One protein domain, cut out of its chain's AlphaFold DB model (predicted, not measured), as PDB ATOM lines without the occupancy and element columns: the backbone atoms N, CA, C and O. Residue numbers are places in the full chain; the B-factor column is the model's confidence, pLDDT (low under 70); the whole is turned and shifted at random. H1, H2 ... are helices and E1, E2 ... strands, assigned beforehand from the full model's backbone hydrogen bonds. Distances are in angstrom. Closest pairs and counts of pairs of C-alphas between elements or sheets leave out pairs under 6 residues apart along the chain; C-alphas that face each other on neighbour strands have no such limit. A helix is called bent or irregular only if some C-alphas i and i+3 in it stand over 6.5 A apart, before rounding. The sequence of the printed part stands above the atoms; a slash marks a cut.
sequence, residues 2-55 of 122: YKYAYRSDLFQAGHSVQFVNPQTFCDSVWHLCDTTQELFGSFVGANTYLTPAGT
ATOM      1  N   TYR A   2       5.347  -5.833 -59.748       42.62
ATOM      2  CA  TYR A   2       4.877  -4.541 -60.298       42.62
ATOM      3  C   TYR A   2       3.587  -3.962 -59.682       42.62
ATOM      4  O   TYR A   2       3.512  -2.763 -59.438       42.62
ATOM      5  N   LYS A   3       2.584  -4.793 -59.364       54.28
ATOM      6  CA  LYS A   3       1.307  -4.328 -58.778       54.28
ATOM      7  C   LYS A   3       1.455  -3.742 -57.365       54.28
ATOM      8  O   LYS A   3       0.684  -2.869 -56.986       54.28
ATOM      9  N   TYR A   4       2.428  -4.228 -56.591       61.16
ATOM     10  CA  TYR A   4       2.705  -3.721 -55.242       61.16
ATOM     11  C   TYR A   4       3.577  -2.465 -55.291       61.16
ATOM     12  O   TYR A   4       3.291  -1.518 -54.568       61.16
ATOM     13  N   ALA A   5       4.558  -2.422 -56.202       60.41
ATOM     14  CA  ALA A   5       5.350  -1.220 -56.465       60.41
ATOM     15  C   ALA A   5       4.455  -0.044 -56.898       60.41
ATOM     16  O   ALA A   5       4.481   1.001 -56.266       60.41
ATOM     17  N   TYR A   6       3.537  -0.272 -57.844       66.31
ATOM     18  CA  TYR A   6       2.583   0.749 -58.293       66.31
ATOM     19  C   TYR A   6       1.714   1.319 -57.156       66.31
ATOM     20  O   TYR A   6       1.433   2.513 -57.113       66.31
ATOM     21  N   ARG A   7       1.302   0.479 -56.195       73.19
ATOM     22  CA  ARG A   7       0.542   0.932 -55.016       73.19
ATOM     23  C   ARG A   7       1.399   1.760 -54.056       73.19
ATOM     24  O   ARG A   7       0.878   2.701 -53.466       73.19
ATOM     25  N   SER A   8       2.683   1.426 -53.920       79.88
ATOM     26  CA  SER A   8       3.638   2.219 -53.140       79.88
ATOM     27  C   SER A   8       3.842   3.602 -53.758       79.88
ATOM     28  O   SER A   8       3.794   4.594 -53.038       79.88
ATOM     29  N   ASP A   9       3.999   3.679 -55.080       88.50
ATOM     30  CA  ASP A   9       4.208   4.947 -55.789       88.50
ATOM     31  C   ASP A   9       2.985   5.868 -55.661       88.50
ATOM     32  O   ASP A   9       3.118   7.053 -55.361       88.50
ATOM     33  N   LEU A  10       1.771   5.316 -55.803       89.50
ATOM     34  CA  LEU A  10       0.531   6.073 -55.599       89.50
ATOM     35  C   LEU A  10       0.387   6.574 -54.158       89.50
ATOM     36  O   LEU A  10      -0.029   7.712 -53.941       89.50
ATOM     37  N   PHE A  11       0.747   5.753 -53.171       90.81
ATOM     38  CA  PHE A  11       0.721   6.171 -51.773       90.81
ATOM     39  C   PHE A  11       1.708   7.317 -51.512       90.81
ATOM     40  O   PHE A  11       1.347   8.323 -50.904       90.81
ATOM     41  N   GLN A  12       2.930   7.217 -52.042       90.25
ATOM     42  CA  GLN A  12       3.929   8.289 -51.961       90.25
ATOM     43  C   GLN A  12       3.482   9.569 -52.685       90.25
ATOM     44  O   GLN A  12       3.819  10.665 -52.245       90.25
ATOM     45  N   ALA A  13       2.673   9.446 -53.739       93.00
ATOM     46  CA  ALA A  13       2.062  10.570 -54.447       93.00
ATOM     47  C   ALA A  13       0.843  11.191 -53.725       93.00
ATOM     48  O   ALA A  13       0.225  12.111 -54.257       93.00
ATOM     49  N   GLY A  14       0.491  10.722 -52.523       92.88
ATOM     50  CA  GLY A  14      -0.583  11.297 -51.710       92.88
ATOM     51  C   GLY A  14      -1.941  10.599 -51.840       92.88
ATOM     52  O   GLY A  14      -2.930  11.083 -51.290       92.88
ATOM     53  N   HIS A  15      -2.020   9.461 -52.533       92.88
ATOM     54  CA  HIS A  15      -3.266   8.703 -52.640       92.88
ATOM     55  C   HIS A  15      -3.480   7.780 -51.438       92.88
ATOM     56  O   HIS A  15      -2.559   7.129 -50.948       92.88
ATOM     57  N   SER A  16      -4.730   7.675 -50.988       93.38
ATOM     58  CA  SER A  16      -5.105   6.672 -49.990       93.38
ATOM     59  C   SER A  16      -5.241   5.285 -50.616       93.38
ATOM     60  O   SER A  16      -5.670   5.141 -51.760       93.38
ATOM     61  N   VAL A  17      -4.923   4.255 -49.837       93.50
ATOM     62  CA  VAL A  17      -5.104   2.851 -50.205       93.50
ATOM     63  C   VAL A  17      -6.220   2.264 -49.352       93.50
ATOM     64  O   VAL A  17      -6.171   2.332 -48.126       93.50
ATOM     65  N   GLN A  18      -7.209   1.660 -50.006       94.00
ATOM     66  CA  GLN A  18      -8.245   0.870 -49.350       94.00
ATOM     67  C   GLN A  18      -7.959  -0.616 -49.561       94.00
ATOM     68  O   GLN A  18      -7.776  -1.075 -50.693       94.00
ATOM     69  N   PHE A  19      -7.942  -1.370 -48.468       93.62
ATOM     70  CA  PHE A  19      -7.948  -2.822 -48.497       93.62
ATOM     71  C   PHE A  19      -9.331  -3.318 -48.092       93.62
ATOM     72  O   PHE A  19      -9.774  -3.114 -46.962       93.62
ATOM     73  N   VAL A  20     -10.021  -3.923 -49.053       95.69
ATOM     74  CA  VAL A  20     -11.387  -4.421 -48.886       95.69
ATOM     75  C   VAL A  20     -11.338  -5.870 -48.433       95.69
ATOM     76  O   VAL A  20     -10.531  -6.641 -48.956       95.69
ATOM     77  N   ASN A  21     -12.219  -6.242 -47.502       96.69
ATOM     78  CA  ASN A  21     -12.327  -7.606 -46.982       96.69
ATOM     79  C   ASN A  21     -10.994  -8.144 -46.376       96.69
ATOM     80  O   ASN A  21     -10.522  -9.223 -46.754       96.69
ATOM     81  N   PRO A  22     -10.352  -7.404 -45.440       97.38
ATOM     82  CA  PRO A  22      -9.133  -7.839 -44.758       97.38
ATOM     83  C   PRO A  22      -9.283  -9.163 -44.014       97.38
ATOM     84  O   PRO A  22      -8.303  -9.898 -43.900       97.38
ATOM     85  N   GLN A  23     -10.491  -9.500 -43.556       97.94
ATOM     86  CA  GLN A  23     -10.775 -10.757 -42.869       97.94
ATOM     87  C   GLN A  23     -10.451 -11.998 -43.712       97.94
ATOM     88  O   GLN A  23     -10.179 -13.051 -43.159       97.94
ATOM     89  N   THR A  24     -10.394 -11.892 -45.042       97.62
ATOM     90  CA  THR A  24      -9.972 -13.024 -45.892       97.62
ATOM     91  C   THR A  24      -8.485 -13.369 -45.735       97.62
ATOM     92  O   THR A  24      -8.067 -14.472 -46.074       97.62
ATOM     93  N   PHE A  25      -7.671 -12.431 -45.247       96.81
ATOM     94  CA  PHE A  25      -6.211 -12.550 -45.227       96.81
ATOM     95  C   PHE A  25      -5.603 -12.417 -43.827       96.81
ATOM     96  O   PHE A  25      -4.386 -12.519 -43.682       96.81
ATOM     97  N   CYS A  26      -6.420 -12.142 -42.808       97.50
ATOM     98  CA  CYS A  26      -5.959 -11.906 -41.449       97.50
ATOM     99  C   CYS A  26      -6.915 -12.540 -40.439       97.50
ATOM    100  O   CYS A  26      -8.005 -12.017 -40.200       97.50
ATOM    101  N   ASP A  27      -6.464 -13.620 -39.802       98.25
ATOM    102  CA  ASP A  27      -7.257 -14.400 -38.848       98.25
ATOM    103  C   ASP A  27      -7.748 -13.562 -37.665       98.25
ATOM    104  O   ASP A  27      -8.869 -13.740 -37.202       98.25
ATOM    105  N   SER A  28      -6.949 -12.601 -37.190       98.06
ATOM    106  CA  SER A  28      -7.364 -11.713 -36.098       98.06
ATOM    107  C   SER A  28      -8.522 -10.800 -36.502       98.06
ATOM    108  O   SER A  28      -9.436 -10.584 -35.709       98.06
ATOM    109  N   VAL A  29      -8.513 -10.285 -37.736       97.75
ATOM    110  CA  VAL A  29      -9.618  -9.466 -38.255       97.75
ATOM    111  C   VAL A  29     -10.837 -10.339 -38.530       97.75
ATOM    112  O   VAL A  29     -11.951  -9.940 -38.208       97.75
ATOM    113  N   TRP A  30     -10.632 -11.545 -39.062       98.44
ATOM    114  CA  TRP A  30     -11.701 -12.525 -39.222       98.44
ATOM    115  C   TRP A  30     -12.380 -12.854 -37.900       98.44
ATOM    116  O   TRP A  30     -13.594 -12.718 -37.806       98.44
ATOM    117  N   HIS A  31     -11.611 -13.195 -36.871       98.44
ATOM    118  CA  HIS A  31     -12.153 -13.532 -35.562       98.44
ATOM    119  C   HIS A  31     -12.912 -12.360 -34.925       98.44
ATOM    120  O   HIS A  31     -13.972 -12.560 -34.327       98.44
ATOM    121  N   LEU A  32     -12.414 -11.129 -35.094       97.81
ATOM    122  CA  LEU A  32     -13.115  -9.925 -34.652       97.81
ATOM    123  C   LEU A  32     -14.458  -9.761 -35.374       97.81
ATOM    124  O   LEU A  32     -15.477  -9.550 -34.718       97.81
ATOM    125  N   CYS A  33     -14.470  -9.861 -36.707       98.19
ATOM    126  CA  CYS A  33     -15.698  -9.767 -37.492       98.19
ATOM    127  C   CYS A  33     -16.686 -10.873 -37.113       98.19
ATOM    128  O   CYS A  33     -17.842 -10.560 -36.865       98.19
ATOM    129  N   ASP A  34     -16.235 -12.123 -37.006       98.44
ATOM    130  CA  ASP A  34     -17.069 -13.286 -36.687       98.44
ATOM    131  C   ASP A  34     -17.733 -13.158 -35.310       98.44
ATOM    132  O   ASP A  34     -18.955 -13.209 -35.194       98.44
ATOM    133  N   THR A  35     -16.953 -12.846 -34.275       98.25
ATOM    134  CA  THR A  35     -17.489 -12.658 -32.915       98.25
ATOM    135  C   THR A  35     -18.489 -11.499 -32.858       98.25
ATOM    136  O   THR A  35     -19.533 -11.573 -32.209       98.25
ATOM    137  N   THR A  36     -18.190 -10.402 -33.558       97.56
ATOM    138  CA  THR A  36     -19.064  -9.222 -33.586       97.56
ATOM    139  C   THR A  36     -20.343  -9.495 -34.386       97.56
ATOM    140  O   THR A  36     -21.413  -9.014 -34.013       97.56
ATOM    141  N   GLN A  37     -20.266 -10.291 -35.457       98.12
ATOM    142  CA  GLN A  37     -21.439 -10.681 -36.240       98.12
ATOM    143  C   GLN A  37     -22.407 -11.523 -35.405       98.12
ATOM    144  O   GLN A  37     -23.616 -11.308 -35.480       98.12
ATOM    145  N   GLU A  38     -21.884 -12.441 -34.583       98.06
ATOM    146  CA  GLU A  38     -22.693 -13.260 -33.677       98.06
ATOM    147  C   GLU A  38     -23.411 -12.377 -32.650       98.06
ATOM    148  O   GLU A  38     -24.615 -12.521 -32.441       98.06
ATOM    149  N   LEU A  39     -22.700 -11.399 -32.082       97.75
ATOM    150  CA  LEU A  39     -23.269 -10.446 -31.132       97.75
ATOM    151  C   LEU A  39     -24.387  -9.589 -31.745       97.75
ATOM    152  O   LEU A  39     -25.416  -9.372 -31.105       97.75
ATOM    153  N   PHE A  40     -24.187  -9.064 -32.955       96.56
ATOM    154  CA  PHE A  40     -25.172  -8.193 -33.600       96.56
ATOM    155  C   PHE A  40     -26.299  -8.950 -34.304       96.56
ATOM    156  O   PHE A  40     -27.319  -8.340 -34.626       96.56
ATOM    157  N   GLY A  41     -26.138 -10.250 -34.565       97.75
ATOM    158  CA  GLY A  41     -27.091 -11.026 -35.360       97.75
ATOM    159  C   GLY A  41     -27.217 -10.522 -36.803       97.75
ATOM    160  O   GLY A  41     -28.265 -10.679 -37.426       97.75
ATOM    161  N   SER A  42     -26.170  -9.879 -37.324       96.94
ATOM    162  CA  SER A  42     -26.106  -9.304 -38.670       96.94
ATOM    163  C   SER A  42     -24.704  -9.483 -39.240       96.94
ATOM    164  O   SER A  42     -23.742  -9.629 -38.491       96.94
ATOM    165  N   PHE A  43     -24.581  -9.446 -40.566       97.44
ATOM    166  CA  PHE A  43     -23.287  -9.524 -41.234       97.44
ATOM    167  C   PHE A  43     -22.363  -8.384 -40.785       97.44
ATOM    168  O   PHE A  43     -22.742  -7.212 -40.829       97.44
ATOM    169  N   VAL A  44     -21.131  -8.736 -40.413       98.12
ATOM    170  CA  VAL A  44     -20.064  -7.782 -40.090       98.12
ATOM    171  C   VAL A  44     -18.889  -8.013 -41.033       98.12
ATOM    172  O   VAL A  44     -18.337  -9.107 -41.121       98.12
ATOM    173  N   GLY A  45     -18.488  -6.949 -41.722       97.44
ATOM    174  CA  GLY A  45     -17.283  -6.908 -42.542       97.44
ATOM    175  C   GLY A  45     -16.368  -5.764 -42.122       97.44
ATOM    176  O   GLY A  45     -16.746  -4.905 -41.327       97.44
ATOM    177  N   ALA A  46     -15.162  -5.739 -42.683       97.62
ATOM    178  CA  ALA A  46     -14.198  -4.680 -42.436       97.62
ATOM    179  C   ALA A  46     -13.623  -4.122 -43.743       97.62
ATOM    180  O   ALA A  46     -13.608  -4.782 -44.782       97.62
ATOM    181  N   ASN A  47     -13.114  -2.896 -43.656       96.88
ATOM    182  CA  ASN A  47     -12.261  -2.259 -44.650       96.88
ATOM    183  C   ASN A  47     -11.103  -1.590 -43.905       96.88
ATOM    184  O   ASN A  47     -11.307  -0.998 -42.846       96.88
ATOM    185  N   THR A  48      -9.898  -1.652 -44.462       95.50
ATOM    186  CA  THR A  48      -8.726  -0.963 -43.908       95.50
ATOM    187  C   THR A  48      -8.336   0.190 -44.818       95.50
ATOM    188  O   THR A  48      -8.312   0.042 -46.041       95.50
ATOM    189  N   TYR A  49      -8.006   1.333 -44.222       94.69
ATOM    190  CA  TYR A  49      -7.639   2.541 -44.948       94.69
ATOM    191  C   TYR A  49      -6.259   3.011 -44.513       94.69
ATOM    192  O   TYR A  49      -6.025   3.244 -43.329       94.69
ATOM    193  N   LEU A  50      -5.372   3.195 -45.485       94.12
ATOM    194  CA  LEU A  50      -4.070   3.812 -45.287       94.12
ATOM    195  C   LEU A  50      -4.050   5.146 -46.035       94.12
ATOM    196  O   LEU A  50      -4.228   5.178 -47.252       94.12
ATOM    197  N   THR A  51      -3.837   6.247 -45.317       93.56
ATOM    198  CA  THR A  51      -3.854   7.609 -45.874       93.56
ATOM    199  C   THR A  51      -2.524   8.306 -45.581       93.56
ATOM    200  O   THR A  51      -2.132   8.358 -44.414       93.56
ATOM    201  N   PRO A  52      -1.822   8.849 -46.595       93.94
ATOM    202  CA  PRO A  52      -0.609   9.633 -46.378       93.94
ATOM    203  C   PRO A  52      -0.870  10.872 -45.517       93.94
ATOM    204  O   PRO A  52      -1.936  11.491 -45.596       93.94
ATOM    205  N   ALA A  53       0.121  11.275 -44.724       92.19
ATOM    206  CA  ALA A  53       0.018  12.465 -43.885       92.19
ATOM    207  C   ALA A  53      -0.296  13.723 -44.719       92.19
ATOM    208  O   ALA A  53       0.259  13.919 -45.797       92.19
ATOM    209  N   GLY A  54      -1.185  14.580 -44.207       90.38
ATOM    210  CA  GLY A  54      -1.571  15.830 -44.872       90.38
ATOM    211  C   GLY A  54      -2.495  15.665 -46.084       90.38
ATOM    212  O   GLY A  54      -2.738  16.642 -46.785       90.38
ATOM    213  N   THR A  55      -3.020  14.461 -46.335       91.88
ATOM    214  CA  THR A  55      -3.924  14.182 -47.462       91.88
ATOM    215  C   THR A  55      -5.291  13.681 -46.995       91.88
ATOM    216  O   THR A  55      -5.448  13.213 -45.867       91.88
TER     217      THR A  55
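Overview. This is residues 2 to 55 of the 122 residues of the protein "Bifunctional lysine-specific demethylase and histidyl-hydroxylase" of Ascaris lumbricoides (UniProt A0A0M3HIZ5). A narrow ribbon of two short antiparallel strands, E1 and E2, forms the waist of a long, open model, with a helix at each end: H1 at one end and H2 at the other, far from each other. H2 carries the length onward beyond the ribbon, and residues 41 to 46 fold back from its far end to E2. The printed part has 54 residues, with two named helices and two named strands in the order H1, E1, H2, E2, and a sheet of order E1 - E2; its class is mixed, helices and strands. It is loose, with a radius of gyration of the C-alphas of 14.5 A, and elongated, spanning 41 by 26 by 14 A.

Arrangement. H1, residues 2 to 12, is joined by a tight link of 4 residues to E1, residues 17 to 20. The closest C-alphas of these two elements are those of Phe 11 and Val 17, 6.9 A apart, and their centres are 12.9 A apart. From E1 a short link of 6 residues leads to H2, residues 27 to 40. H1 and H2 are apart. Another short link of 6 residues leads from H2 to E2, residues 47 to 50. E1 and E2 are antiparallel neighbours, with 166 degrees between their directions. C-alphas 18 and 49 face each other at 4.7 A, and C-alphas 20 and 47 at 4.8 A. N 17 and O 50 are within hydrogen-bond range at 2.8 A, and so are N 48 and O 19 at 2.9 A. H1 and E2 are apart, but only just, with closest C-alphas 8.4 A from each other. In H1 and H2 every O i to N i+4 pair is within hydrogen-bond range.

Along the chain. H1 begins at C-alpha 2, at (4.877, -4.541, -60.298), and measures 15.3 A from first to last C-alpha. E1 runs from Val 17 to Val 20, 9.7 A. H2 begins at C-alpha 27, at (-7.257, -14.400, -38.848), and with 14 residues and 19.7 A it is the longest helix. E2 runs from Asn 47 to Leu 50, 10.2 A, and ends at C-alpha 50, at (-4.070, 3.812, -45.287). Neither helix is bent.

Size, cuts and confidence. The two C-alphas farthest apart are those of Tyr 2 and Gly 41, 41.1 A, while the first and last printed C-alphas, of Tyr 2 and Thr 55, are 24.3 A apart. The printed part has no cut, and no link is long. The mean pLDDT of the printed part is 91.3; residues 2 to 6 are under 70, and the mean for H1 is 72.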